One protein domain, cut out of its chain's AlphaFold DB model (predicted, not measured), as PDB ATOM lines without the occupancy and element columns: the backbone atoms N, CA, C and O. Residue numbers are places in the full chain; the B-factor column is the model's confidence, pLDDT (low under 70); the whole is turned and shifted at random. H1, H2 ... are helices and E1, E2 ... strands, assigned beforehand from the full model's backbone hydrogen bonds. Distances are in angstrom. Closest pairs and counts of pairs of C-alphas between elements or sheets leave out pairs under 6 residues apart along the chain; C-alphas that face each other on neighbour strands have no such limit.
ATOM      1  N   VAL A   2      43.716  -9.779  49.188       85.88
ATOM      2  CA  VAL A   2      44.168 -11.192  49.141       85.88
ATOM      3  C   VAL A   2      45.691 -11.365  49.202       85.88
ATOM      4  O   VAL A   2      46.210 -12.038  50.085       85.88
ATOM      5  N   LYS A   3      46.441 -10.671  48.333       86.75
ATOM      6  CA  LYS A   3      47.918 -10.725  48.313       86.75
ATOM      7  C   LYS A   3      48.563 -10.346  49.652       86.75
ATOM      8  O   LYS A   3      49.638 -10.842  49.974       86.75
ATOM      9  N   GLN A   4      47.942  -9.444  50.413       88.81
ATOM     10  CA  GLN A   4      48.448  -9.021  51.718       88.81
ATOM     11  C   GLN A   4      48.178 -10.084  52.782       88.81
ATOM     12  O   GLN A   4      49.106 -10.454  53.495       88.81
ATOM     13  N   ALA A   5      46.964 -10.639  52.816       90.00
ATOM     14  CA  ALA A   5      46.628 -11.747  53.707       90.00
ATOM     15  C   ALA A   5      47.515 -12.978  53.443       90.00
ATOM     16  O   ALA A   5      48.107 -13.506  54.379       90.00
ATOM     17  N   LEU A   6      47.735 -13.361  52.178       88.62
ATOM     18  CA  LEU A   6      48.645 -14.461  51.815       88.62
ATOM     19  C   LEU A   6      50.094 -14.213  52.269       88.62
ATOM     20  O   LEU A   6      50.772 -15.131  52.727       88.62
ATOM     21  N   LYS A   7      50.581 -12.968  52.179       90.75
ATOM     22  CA  LYS A   7      51.914 -12.605  52.687       90.75
ATOM     23  C   LYS A   7      52.013 -12.736  54.206       90.75
ATOM     24  O   LYS A   7      53.048 -13.188  54.690       90.75
ATOM     25  N   ASP A   8      50.977 -12.352  54.949       91.00
ATOM     26  CA  ASP A   8      50.979 -12.503  56.409       91.00
ATOM     27  C   ASP A   8      50.831 -13.962  56.843       91.00
ATOM     28  O   ASP A   8      51.512 -14.373  57.781       91.00
ATOM     29  N   VAL A   9      50.050 -14.778  56.126       89.06
ATOM     30  CA  VAL A   9      50.009 -16.237  56.333       89.06
ATOM     31  C   VAL A   9      51.400 -16.837  56.130       89.06
ATOM     32  O   VAL A   9      51.920 -17.513  57.019       89.06
ATOM     33  N   ALA A  10      52.056 -16.527  55.008       90.69
ATOM     34  CA  ALA A  10      53.413 -16.994  54.730       90.69
ATOM     35  C   ALA A  10      54.398 -16.581  55.840       90.69
ATOM     36  O   ALA A  10      55.163 -17.407  56.338       90.69
ATOM     37  N   ARG A  11      54.323 -15.328  56.306       89.75
ATOM     38  CA  ARG A  11      55.154 -14.819  57.404       89.75
ATOM     39  C   ARG A  11      54.879 -15.533  58.731       89.75
ATOM     40  O   ARG A  11      55.831 -15.890  59.422       89.75
ATOM     41  N   LYS A  12      53.609 -15.751  59.086       88.50
ATOM     42  CA  LYS A  12      53.187 -16.400  60.340       88.50
ATOM     43  C   LYS A  12      53.690 -17.841  60.427       88.50
ATOM     44  O   LYS A  12      54.164 -18.257  61.479       88.50
ATOM     45  N   HIS A  13      53.633 -18.569  59.316       85.44
ATOM     46  CA  HIS A  13      54.031 -19.976  59.253       85.44
ATOM     47  C   HIS A  13      55.479 -20.195  58.780       85.44
ATOM     48  O   HIS A  13      55.932 -21.333  58.710       85.44
ATOM     49  N   LYS A  14      56.227 -19.116  58.501       88.00
ATOM     50  CA  LYS A  14      57.605 -19.144  57.971       88.00
ATOM     51  C   LYS A  14      57.743 -19.911  56.647       88.00
ATOM     52  O   LYS A  14      58.800 -20.468  56.360       88.00
ATOM     53  N   TYR A  15      56.692 -19.909  55.831       87.06
ATOM     54  CA  TYR A  15      56.718 -20.449  54.473       87.06
ATOM     55  C   TYR A  15      57.046 -19.361  53.452       87.06
ATOM     56  O   TYR A  15      56.945 -18.161  53.722       87.06
ATOM     57  N   THR A  16      57.434 -19.773  52.247       89.38
ATOM     58  CA  THR A  16      57.561 -18.840  51.126       89.38
ATOM     59  C   THR A  16      56.173 -18.458  50.618       89.38
ATOM     60  O   THR A  16      55.239 -19.261  50.617       89.38
ATOM     61  N   TYR A  17      56.030 -17.216  50.150       87.44
ATOM     62  CA  TYR A  17      54.779 -16.757  49.540       87.44
ATOM     63  C   TYR A  17      54.364 -17.639  48.354       87.44
ATOM     64  O   TYR A  17      53.180 -17.892  48.176       87.44
ATOM     65  N   GLN A  18      55.333 -18.119  47.570       87.19
ATOM     66  CA  GLN A  18      55.069 -18.952  46.402       87.19
ATOM     67  C   GLN A  18      54.448 -20.300  46.781       87.19
ATOM     68  O   GLN A  18      53.430 -20.654  46.203       87.19
ATOM     69  N   SER A  19      54.974 -20.998  47.791       87.25
ATOM     70  CA  SER A  19      54.398 -22.279  48.221       87.25
ATOM     71  C   SER A  19      52.986 -22.116  48.788       87.25
ATOM     72  O   SER A  19      52.106 -22.909  48.481       87.25
ATOM     73  N   VAL A  20      52.737 -21.054  49.565       86.38
ATOM     74  CA  VAL A  20      51.386 -20.750  50.073       86.38
ATOM     75  C   VAL A  20      50.430 -20.435  48.924       86.38
ATOM     76  O   VAL A  20      49.283 -20.865  48.947       86.38
ATOM     77  N   LEU A  21      50.898 -19.696  47.915       86.62
ATOM     78  CA  LEU A  21      50.110 -19.362  46.736       86.62
ATOM     79  C   LEU A  21      49.748 -20.609  45.923       86.62
ATOM     80  O   LEU A  21      48.594 -20.752  45.540       86.62
ATOM     81  N   GLU A  22      50.710 -21.494  45.668       86.19
ATOM     82  CA  GLU A  22      50.505 -22.740  44.918       86.19
ATOM     83  C   GLU A  22      49.526 -23.676  45.639       86.19
ATOM     84  O   GLU A  22      48.604 -24.187  45.013       86.19
ATOM     85  N   GLU A  23      49.657 -23.829  46.958       86.31
ATOM     86  CA  GLU A  23      48.720 -24.604  47.785       86.31
ATOM     87  C   GLU A  23      47.312 -23.993  47.803       86.31
ATOM     88  O   GLU A  23      46.316 -24.710  47.725       86.31
ATOM     89  N   PHE A  24      47.224 -22.662  47.893       84.75
ATOM     90  CA  PHE A  24      45.954 -21.940  47.942       84.75
ATOM     91  C   PHE A  24      45.214 -21.976  46.602       84.75
ATOM     92  O   PHE A  24      44.015 -22.232  46.570       84.75
ATOM     93  N   VAL A  25      45.926 -21.760  45.492       83.88
ATOM     94  CA  VAL A  25      45.371 -21.852  44.131       83.88
ATOM     95  C   VAL A  25      45.059 -23.300  43.764       83.88
ATOM     96  O   VAL A  25      44.053 -23.565  43.119       83.88
ATOM     97  N   GLY A  26      45.898 -24.245  44.190       79.62
ATOM     98  CA  GLY A  26      45.692 -25.663  43.926       79.62
ATOM     99  C   GLY A  26      44.499 -26.261  44.667       79.62
ATOM    100  O   GLY A  26      44.090 -27.364  44.330       79.62
ATOM    101  N   GLY A  27      43.953 -25.583  45.686       73.12
ATOM    102  CA  GLY A  27      42.785 -26.048  46.446       73.12
ATOM    103  C   GLY A  27      43.004 -27.355  47.221       73.12
ATOM    104  O   GLY A  27      42.076 -27.871  47.838       73.12
ATOM    105  N   ASN A  28      44.229 -27.885  47.227       70.56
ATOM    106  CA  ASN A  28      44.555 -29.198  47.782       70.56
ATOM    107  C   ASN A  28      44.607 -29.208  49.317       70.56
ATOM    108  O   ASN A  28      44.678 -30.276  49.925       70.56
ATOM    109  N   ASN A  29      44.581 -28.033  49.956       74.75
ATOM    110  CA  ASN A  29      44.810 -27.899  51.386       74.75
ATOM    111  C   ASN A  29      43.754 -27.011  52.063       74.75
ATOM    112  O   ASN A  29      43.916 -25.786  52.128       74.75
ATOM    113  N   PRO A  30      42.688 -27.613  52.624       76.19
ATOM    114  CA  PRO A  30      41.616 -26.864  53.278       76.19
ATOM    115  C   PRO A  30      42.116 -26.047  54.480       76.19
ATOM    116  O   PRO A  30      41.588 -24.973  54.762       76.19
ATOM    117  N   SER A  31      43.187 -26.489  55.147       82.75
ATOM    118  CA  SER A  31      43.803 -25.758  56.261       82.75
ATOM    119  C   SER A  31      44.440 -24.439  55.816       82.75
ATOM    120  O   SER A  31      44.400 -23.460  56.563       82.75
ATOM    121  N   CYS A  32      45.000 -24.387  54.601       82.69
ATOM    122  CA  CYS A  32      45.565 -23.163  54.028       82.69
ATOM    123  C   CYS A  32      44.464 -22.121  53.783       82.69
ATOM    124  O   CYS A  32      44.599 -20.963  54.185       82.69
ATOM    125  N   THR A  33      43.335 -22.556  53.215       84.38
ATOM    126  CA  THR A  33      42.166 -21.703  52.966       84.38
ATOM    127  C   THR A  33      41.561 -21.163  54.262       84.38
ATOM    128  O   THR A  33      41.289 -19.966  54.353       84.38
ATOM    129  N   CYS A  34      41.427 -21.991  55.303       86.25
ATOM    130  CA  CYS A  34      40.979 -21.528  56.621       86.25
ATOM    131  C   CYS A  34      41.942 -20.495  57.230       86.25
ATOM    132  O   CYS A  34      41.508 -19.423  57.651       86.25
ATOM    133  N   CYS A  35      43.255 -20.766  57.219       88.19
ATOM    134  CA  CYS A  35      44.263 -19.835  57.745       88.19
ATOM    135  C   CYS A  35      44.268 -18.494  56.997       88.19
ATOM    136  O   CYS A  35      44.488 -17.437  57.603       88.19
ATOM    137  N   PHE A  36      44.040 -18.531  55.683       89.81
ATOM    138  CA  PHE A  36      43.873 -17.337  54.869       89.81
ATOM    139  C   PHE A  36      42.685 -16.508  55.344       89.81
ATOM    140  O   PHE A  36      42.881 -15.333  55.643       89.81
ATOM    141  N   TRP A  37      41.496 -17.101  55.468       90.44
ATOM    142  CA  TRP A  37      40.292 -16.372  55.875       90.44
ATOM    143  C   TRP A  37      40.393 -15.824  57.297       90.44
ATOM    144  O   TRP A  37      40.090 -14.653  57.511       90.44
ATOM    145  N   GLU A  38      40.920 -16.596  58.250       90.94
ATOM    146  CA  GLU A  38      41.195 -16.092  59.603       90.94
ATOM    147  C   GLU A  38      42.104 -14.855  59.579       90.94
ATOM    148  O   GLU A  38      41.846 -13.856  60.253       90.94
ATOM    149  N   THR A  39      43.178 -14.906  58.787       91.12
ATOM    150  CA  THR A  39      44.116 -13.785  58.657       91.12
ATOM    151  C   THR A  39      43.473 -12.610  57.923       91.12
ATOM    152  O   THR A  39      43.693 -11.459  58.294       91.12
ATOM    153  N   PHE A  40      42.658 -12.886  56.907       91.38
ATOM    154  CA  PHE A  40      41.954 -11.895  56.109       91.38
ATOM    155  C   PHE A  40      40.964 -11.100  56.959       91.38
ATOM    156  O   PHE A  40      41.076  -9.878  56.994       91.38
ATOM    157  N   TYR A  41      40.090 -11.761  57.723       91.56
ATOM    158  CA  TYR A  41      39.149 -11.084  58.622       91.56
ATOM    159  C   TYR A  41      39.856 -10.357  59.766       91.56
ATOM    160  O   TYR A  41      39.392  -9.315  60.218       91.56
ATOM    161  N   ARG A  42      41.022 -10.840  60.214       90.81
ATOM    162  CA  ARG A  42      41.821 -10.113  61.211       90.81
ATOM    163  C   ARG A  42      42.404  -8.810  60.661       90.81
ATOM    164  O   ARG A  42      42.537  -7.844  61.406       90.81
ATOM    165  N   LEU A  43      42.813  -8.800  59.393       90.94
ATOM    166  CA  LEU A  43      43.366  -7.617  58.725       90.94
ATOM    167  C   LEU A  43      42.273  -6.668  58.216       90.94
ATOM    168  O   LEU A  43      42.483  -5.459  58.195       90.94
ATOM    169  N   PHE A  44      41.134  -7.220  57.803       89.75
ATOM    170  CA  PHE A  44      40.010  -6.518  57.191       89.75
ATOM    171  C   PHE A  44      38.694  -6.941  57.873       89.75
ATOM    172  O   PHE A  44      37.890  -7.651  57.264       89.75
ATOM    173  N   PRO A  45      38.465  -6.537  59.136       88.12
ATOM    174  CA  PRO A  45      37.287  -6.956  59.900       88.12
ATOM    175  C   PRO A  45      35.966  -6.467  59.293       88.12
ATOM    176  O   PRO A  45      34.964  -7.164  59.391       88.12
ATOM    177  N   ASP A  46      35.976  -5.320  58.612       89.69
ATOM    178  CA  ASP A  46      34.797  -4.740  57.954       89.69
ATOM    179  C   ASP A  46      34.585  -5.247  56.516       89.69
ATOM    180  O   ASP A  46      33.764  -4.707  55.775       89.69
ATOM    181  N   SER A  47      35.364  -6.237  56.067       88.25
ATOM    182  CA  SER A  47      35.236  -6.741  54.699       88.25
ATOM    183  C   SER A  47      33.985  -7.620  54.541       88.25
ATOM    184  O   SER A  47      33.815  -8.570  55.303       88.25
ATOM    185  N   PRO A  48      33.135  -7.369  53.527       89.12
ATOM    186  CA  PRO A  48      31.937  -8.176  53.271       89.12
ATOM    187  C   PRO A  48      32.236  -9.459  52.473       89.12
ATOM    188  O   PRO A  48      31.325 -10.163  52.048       89.12
ATOM    189  N   TYR A  49      33.510  -9.751  52.203       89.62
ATOM    190  CA  TYR A  49      33.914 -10.837  51.318       89.62
ATOM    191  C   TYR A  49      34.029 -12.157  52.067       89.62
ATOM    192  O   TYR A  49      34.725 -12.242  53.077       89.62
ATOM    193  N   HIS A  50      33.417 -13.197  51.507       86.38
ATOM    194  CA  HIS A  50      33.400 -14.544  52.079       86.38
ATOM    195  C   HIS A  50      33.930 -15.615  51.126       86.38
ATOM    196  O   HIS A  50      34.234 -16.730  51.547       86.38
ATOM    197  N   TYR A  51      34.070 -15.268  49.848       86.25
ATOM    198  CA  TYR A  51      34.508 -16.168  48.796       86.25
ATOM    199  C   TYR A  51      35.635 -15.524  47.999       86.25
ATOM    200  O   TYR A  51      35.720 -14.301  47.866       86.25
ATOM    201  N   VAL A  52      36.527 -16.363  47.488       86.75
ATOM    202  CA  VAL A  52      37.680 -15.948  46.699       86.75
ATOM    203  C   VAL A  52      37.845 -16.930  45.557       86.75
ATOM    204  O   VAL A  52      37.898 -18.137  45.788       86.75
ATOM    205  N   ALA A  53      37.925 -16.408  44.341       84.88
ATOM    206  CA  ALA A  53      38.268 -17.184  43.162       84.88
ATOM    207  C   ALA A  53      39.623 -16.722  42.635       84.88
ATOM    208  O   ALA A  53      40.012 -15.557  42.782       84.88
ATOM    209  N   PHE A  54      40.359 -17.650  42.034       84.12
ATOM    210  CA  PHE A  54      41.578 -17.330  41.316       84.12
ATOM    211  C   PHE A  54      41.338 -17.504  39.824       84.12
ATOM    212  O   PHE A  54      41.156 -18.619  39.341       84.12
ATOM    213  N   CYS A  55      41.378 -16.401  39.087       82.50
ATOM    214  CA  CYS A  55      41.336 -16.446  37.637       82.50
ATOM    215  C   CYS A  55      42.721 -16.850  37.110       82.50
ATOM    216  O   CYS A  55      43.690 -16.091  37.236       82.50
ATOM    217  N   HIS A  56      42.820 -18.036  36.504       78.44
ATOM    218  CA  HIS A  56      44.074 -18.558  35.954       78.44
ATOM    219  C   HIS A  56      44.563 -17.763  34.733       78.44
ATOM    220  O   HIS A  56      45.768 -17.518  34.614       78.44
ATOM    221  N   ASP A  57      43.647 -17.294  33.884       78.06
ATOM    222  CA  ASP A  57      43.971 -16.502  32.691       78.06
ATOM    223  C   ASP A  57      44.456 -15.095  33.050       78.06
ATOM    224  O   ASP A  57      45.491 -14.629  32.569       78.06
ATOM    225  N   CYS A  58      43.754 -14.415  33.960       79.62
ATOM    226  CA  CYS A  58      44.119 -13.069  34.397       79.62
ATOM    227  C   CYS A  58      45.180 -13.056  35.510       79.62
ATOM    228  O   CYS A  58      45.699 -11.985  35.839       79.62
ATOM    229  N   ARG A  59      45.510 -14.220  36.093       79.69
ATOM    230  CA  ARG A  59      46.391 -14.397  37.265       79.69
ATOM    231  C   ARG A  59      46.029 -13.454  38.417       79.69
ATOM    232  O   ARG A  59      46.904 -12.844  39.044       79.69
ATOM    233  N   ARG A  60      44.730 -13.291  38.661       83.94
ATOM    234  CA  ARG A  60      44.167 -12.369  39.654       83.94
ATOM    235  C   ARG A  60      43.275 -13.111  40.634       83.94
ATOM    236  O   ARG A  60      42.769 -14.186  40.342       83.94
ATOM    237  N   PHE A  61      43.167 -12.520  41.817       85.44
ATOM    238  CA  PHE A  61      42.256 -12.979  42.847       85.44
ATOM    239  C   PHE A  61      41.068 -12.047  42.887       85.44
ATOM    240  O   PHE A  61      41.253 -10.850  43.135       85.44
ATOM    241  N   ASP A  62      39.896 -12.631  42.727       87.12
ATOM    242  CA  ASP A  62      38.629 -11.935  42.788       87.12
ATOM    243  C   ASP A  62      37.907 -12.356  44.063       87.12
ATOM    244  O   ASP A  62      37.962 -13.512  44.490       87.12
ATOM    245  N   LEU A  63      37.324 -11.371  44.737       88.44
ATOM    246  CA  LEU A  63      36.665 -11.534  46.024       88.44
ATOM    247  C   LEU A  63      35.169 -11.330  45.844       88.44
ATOM    248  O   LEU A  63      34.745 -10.365  45.210       88.44
ATOM    249  N   TYR A  64      34.388 -12.200  46.470       88.62
ATOM    250  CA  TYR A  64      32.939 -12.196  46.366       88.62
ATOM    251  C   TYR A  64      32.302 -12.227  47.749       88.62
ATOM    252  O   TYR A  64      32.773 -12.899  48.670       88.62
ATOM    253  N   GLU A  65      31.209 -11.486  47.887       88.81
ATOM    254  CA  GLU A  65      30.400 -11.470  49.108       88.81
ATOM    255  C   GLU A  65      29.550 -12.739  49.222       88.81
ATOM    256  O   GLU A  65      29.325 -13.257  50.310       88.81
ATOM    257  N   THR A  66      29.113 -13.286  48.084       86.50
ATOM    258  CA  THR A  66      28.237 -14.460  48.031       86.50
ATOM    259  C   THR A  66      28.764 -15.514  47.066       86.50
ATOM    260  O   THR A  66      29.391 -15.199  46.054       86.50
ATOM    261  N   GLU A  67      28.447 -16.779  47.348       83.50
ATOM    262  CA  GLU A  67      28.773 -17.905  46.468       83.50
ATOM    263  C   GLU A  67      28.115 -17.758  45.089       83.50
ATOM    264  O   GLU A  67      28.698 -18.129  44.076       83.50
ATOM    265  N   ALA A  68      26.905 -17.189  45.039       83.69
ATOM    266  CA  ALA A  68      26.178 -16.966  43.794       83.69
ATOM    267  C   ALA A  68      26.906 -15.978  42.873       83.69
ATOM    268  O   ALA A  68      26.981 -16.222  41.674       83.69
ATOM    269  N   ALA A  69      27.473 -14.900  43.427       84.25
ATOM    270  CA  ALA A  69      28.273 -13.953  42.654       84.25
ATOM    271  C   ALA A  69      29.554 -14.608  42.118       84.25
ATOM    272  O   ALA A  69      29.880 -14.430  40.951       84.25
ATOM    273  N   MET A  70      30.219 -15.431  42.937       84.75
ATOM    274  CA  MET A  70      31.395 -16.194  42.507       84.75
ATOM    275  C   MET A  70      31.060 -17.153  41.353       84.75
ATOM    276  O   MET A  70      31.761 -17.178  40.351       84.75
ATOM    277  N   LYS A  71      29.963 -17.914  41.466       80.94
ATOM    278  CA  LYS A  71      29.509 -18.853  40.423       80.94
ATOM    279  C   LYS A  71      28.986 -18.172  39.161       80.94
ATOM    280  O   LYS A  71      28.951 -18.800  38.114       80.94
ATOM    281  N   ALA A  72      28.502 -16.937  39.268       81.94
ATOM    282  CA  ALA A  72      28.077 -16.162  38.109       81.94
ATOM    283  C   ALA A  72      29.274 -15.604  37.327       81.94
ATOM    284  O   ALA A  72      29.159 -15.428  36.116       81.94
ATOM    285  N   ASP A  73      30.385 -15.320  38.015       74.81
ATOM    286  CA  ASP A  73      31.616 -14.820  37.398       74.81
ATOM    287  C   ASP A  73      32.486 -15.936  36.815       74.81
ATOM    288  O   ASP A  73      33.133 -15.704  35.804       74.81
ATOM    289  N   ASP A  74      32.459 -17.140  37.402       66.44
ATOM    290  CA  ASP A  74      33.102 -18.341  36.858       66.44
ATOM    291  C   ASP A  74      32.172 -18.986  35.812       66.44
ATOM    292  O   ASP A  74      31.274 -19.762  36.170       66.44
TER     293      ASP A  74
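Overview. This is residues 2 to 74 of the 77 residues of an uncharacterized protein of Pantoea stewartii subsp. stewartii DC283 (UniProt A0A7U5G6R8). Three helices, H1, H2 and H3, cross one another at large angles in a cluster, and beside it stands a two-stranded hairpin, E1 and E2, with few close contacts to the cluster. The short last helix, H4, packs on the hairpin, away from the three other helices. The printed part has 73 residues, in the order H1, H2, H3, E1, E2, H4; the sheet E1 - E2 is antiparallel and the class is mostly helix. The whole is compact, with a radius of gyration of the C-alphas of 12.0 A and spans of 36 by 29 by 20 A.

Along the chain. H1, residues 2 to 13, begins at C-alpha 2 (44.168, -11.192, 49.141) and is 16.6 A long. H2, residues 17 to 26, measures 13.9 A, and H3, residues 30 to 43, 20.1 A. E1, residues 51 to 55, and E2, residues 60 to 64, each measure 13.1 A. H4, residues 67 to 73, measures 10.0 A and ends at C-alpha 73 (31.616, -14.820, 37.398).

Arrangement. H1 touches H2 with residues 6 to 10 alone, at a steep tilt of 65 degrees, opposite ways; their closest C-alphas, of Ala 10 and Tyr 17, are 5.4 A apart. H1 and H3 touch, closest at the C-alphas of Ala 5 and Phe 40, 5.3 A, and are about perpendicular at 71 degrees, only just past steep. H3 touches H2 with residues 32 to 33 alone, at a steep tilt of 60 degrees, opposite ways; the C-alphas of Phe 24 and Cys 32 are closest, 6.2 A. In the hairpin E1 and E2, N 53 and O 62 are within hydrogen-bond range at 2.9 A. The closest C-alphas of E2 and H4, those of Tyr 64 and Met 70, are 5.8 A apart. H4 is apart from H1, H2 and H3. In H1, H2, H3 and H4 every O i to N i+4 pair is within hydrogen-bond range.

Size, cuts and confidence. The two C-alphas farthest apart, of Lys 14 and Ala 72, are 35.7 A apart. The printed part has no cut and no long link. Its mean pLDDT is 85.5, and residue 74 alone is under 70.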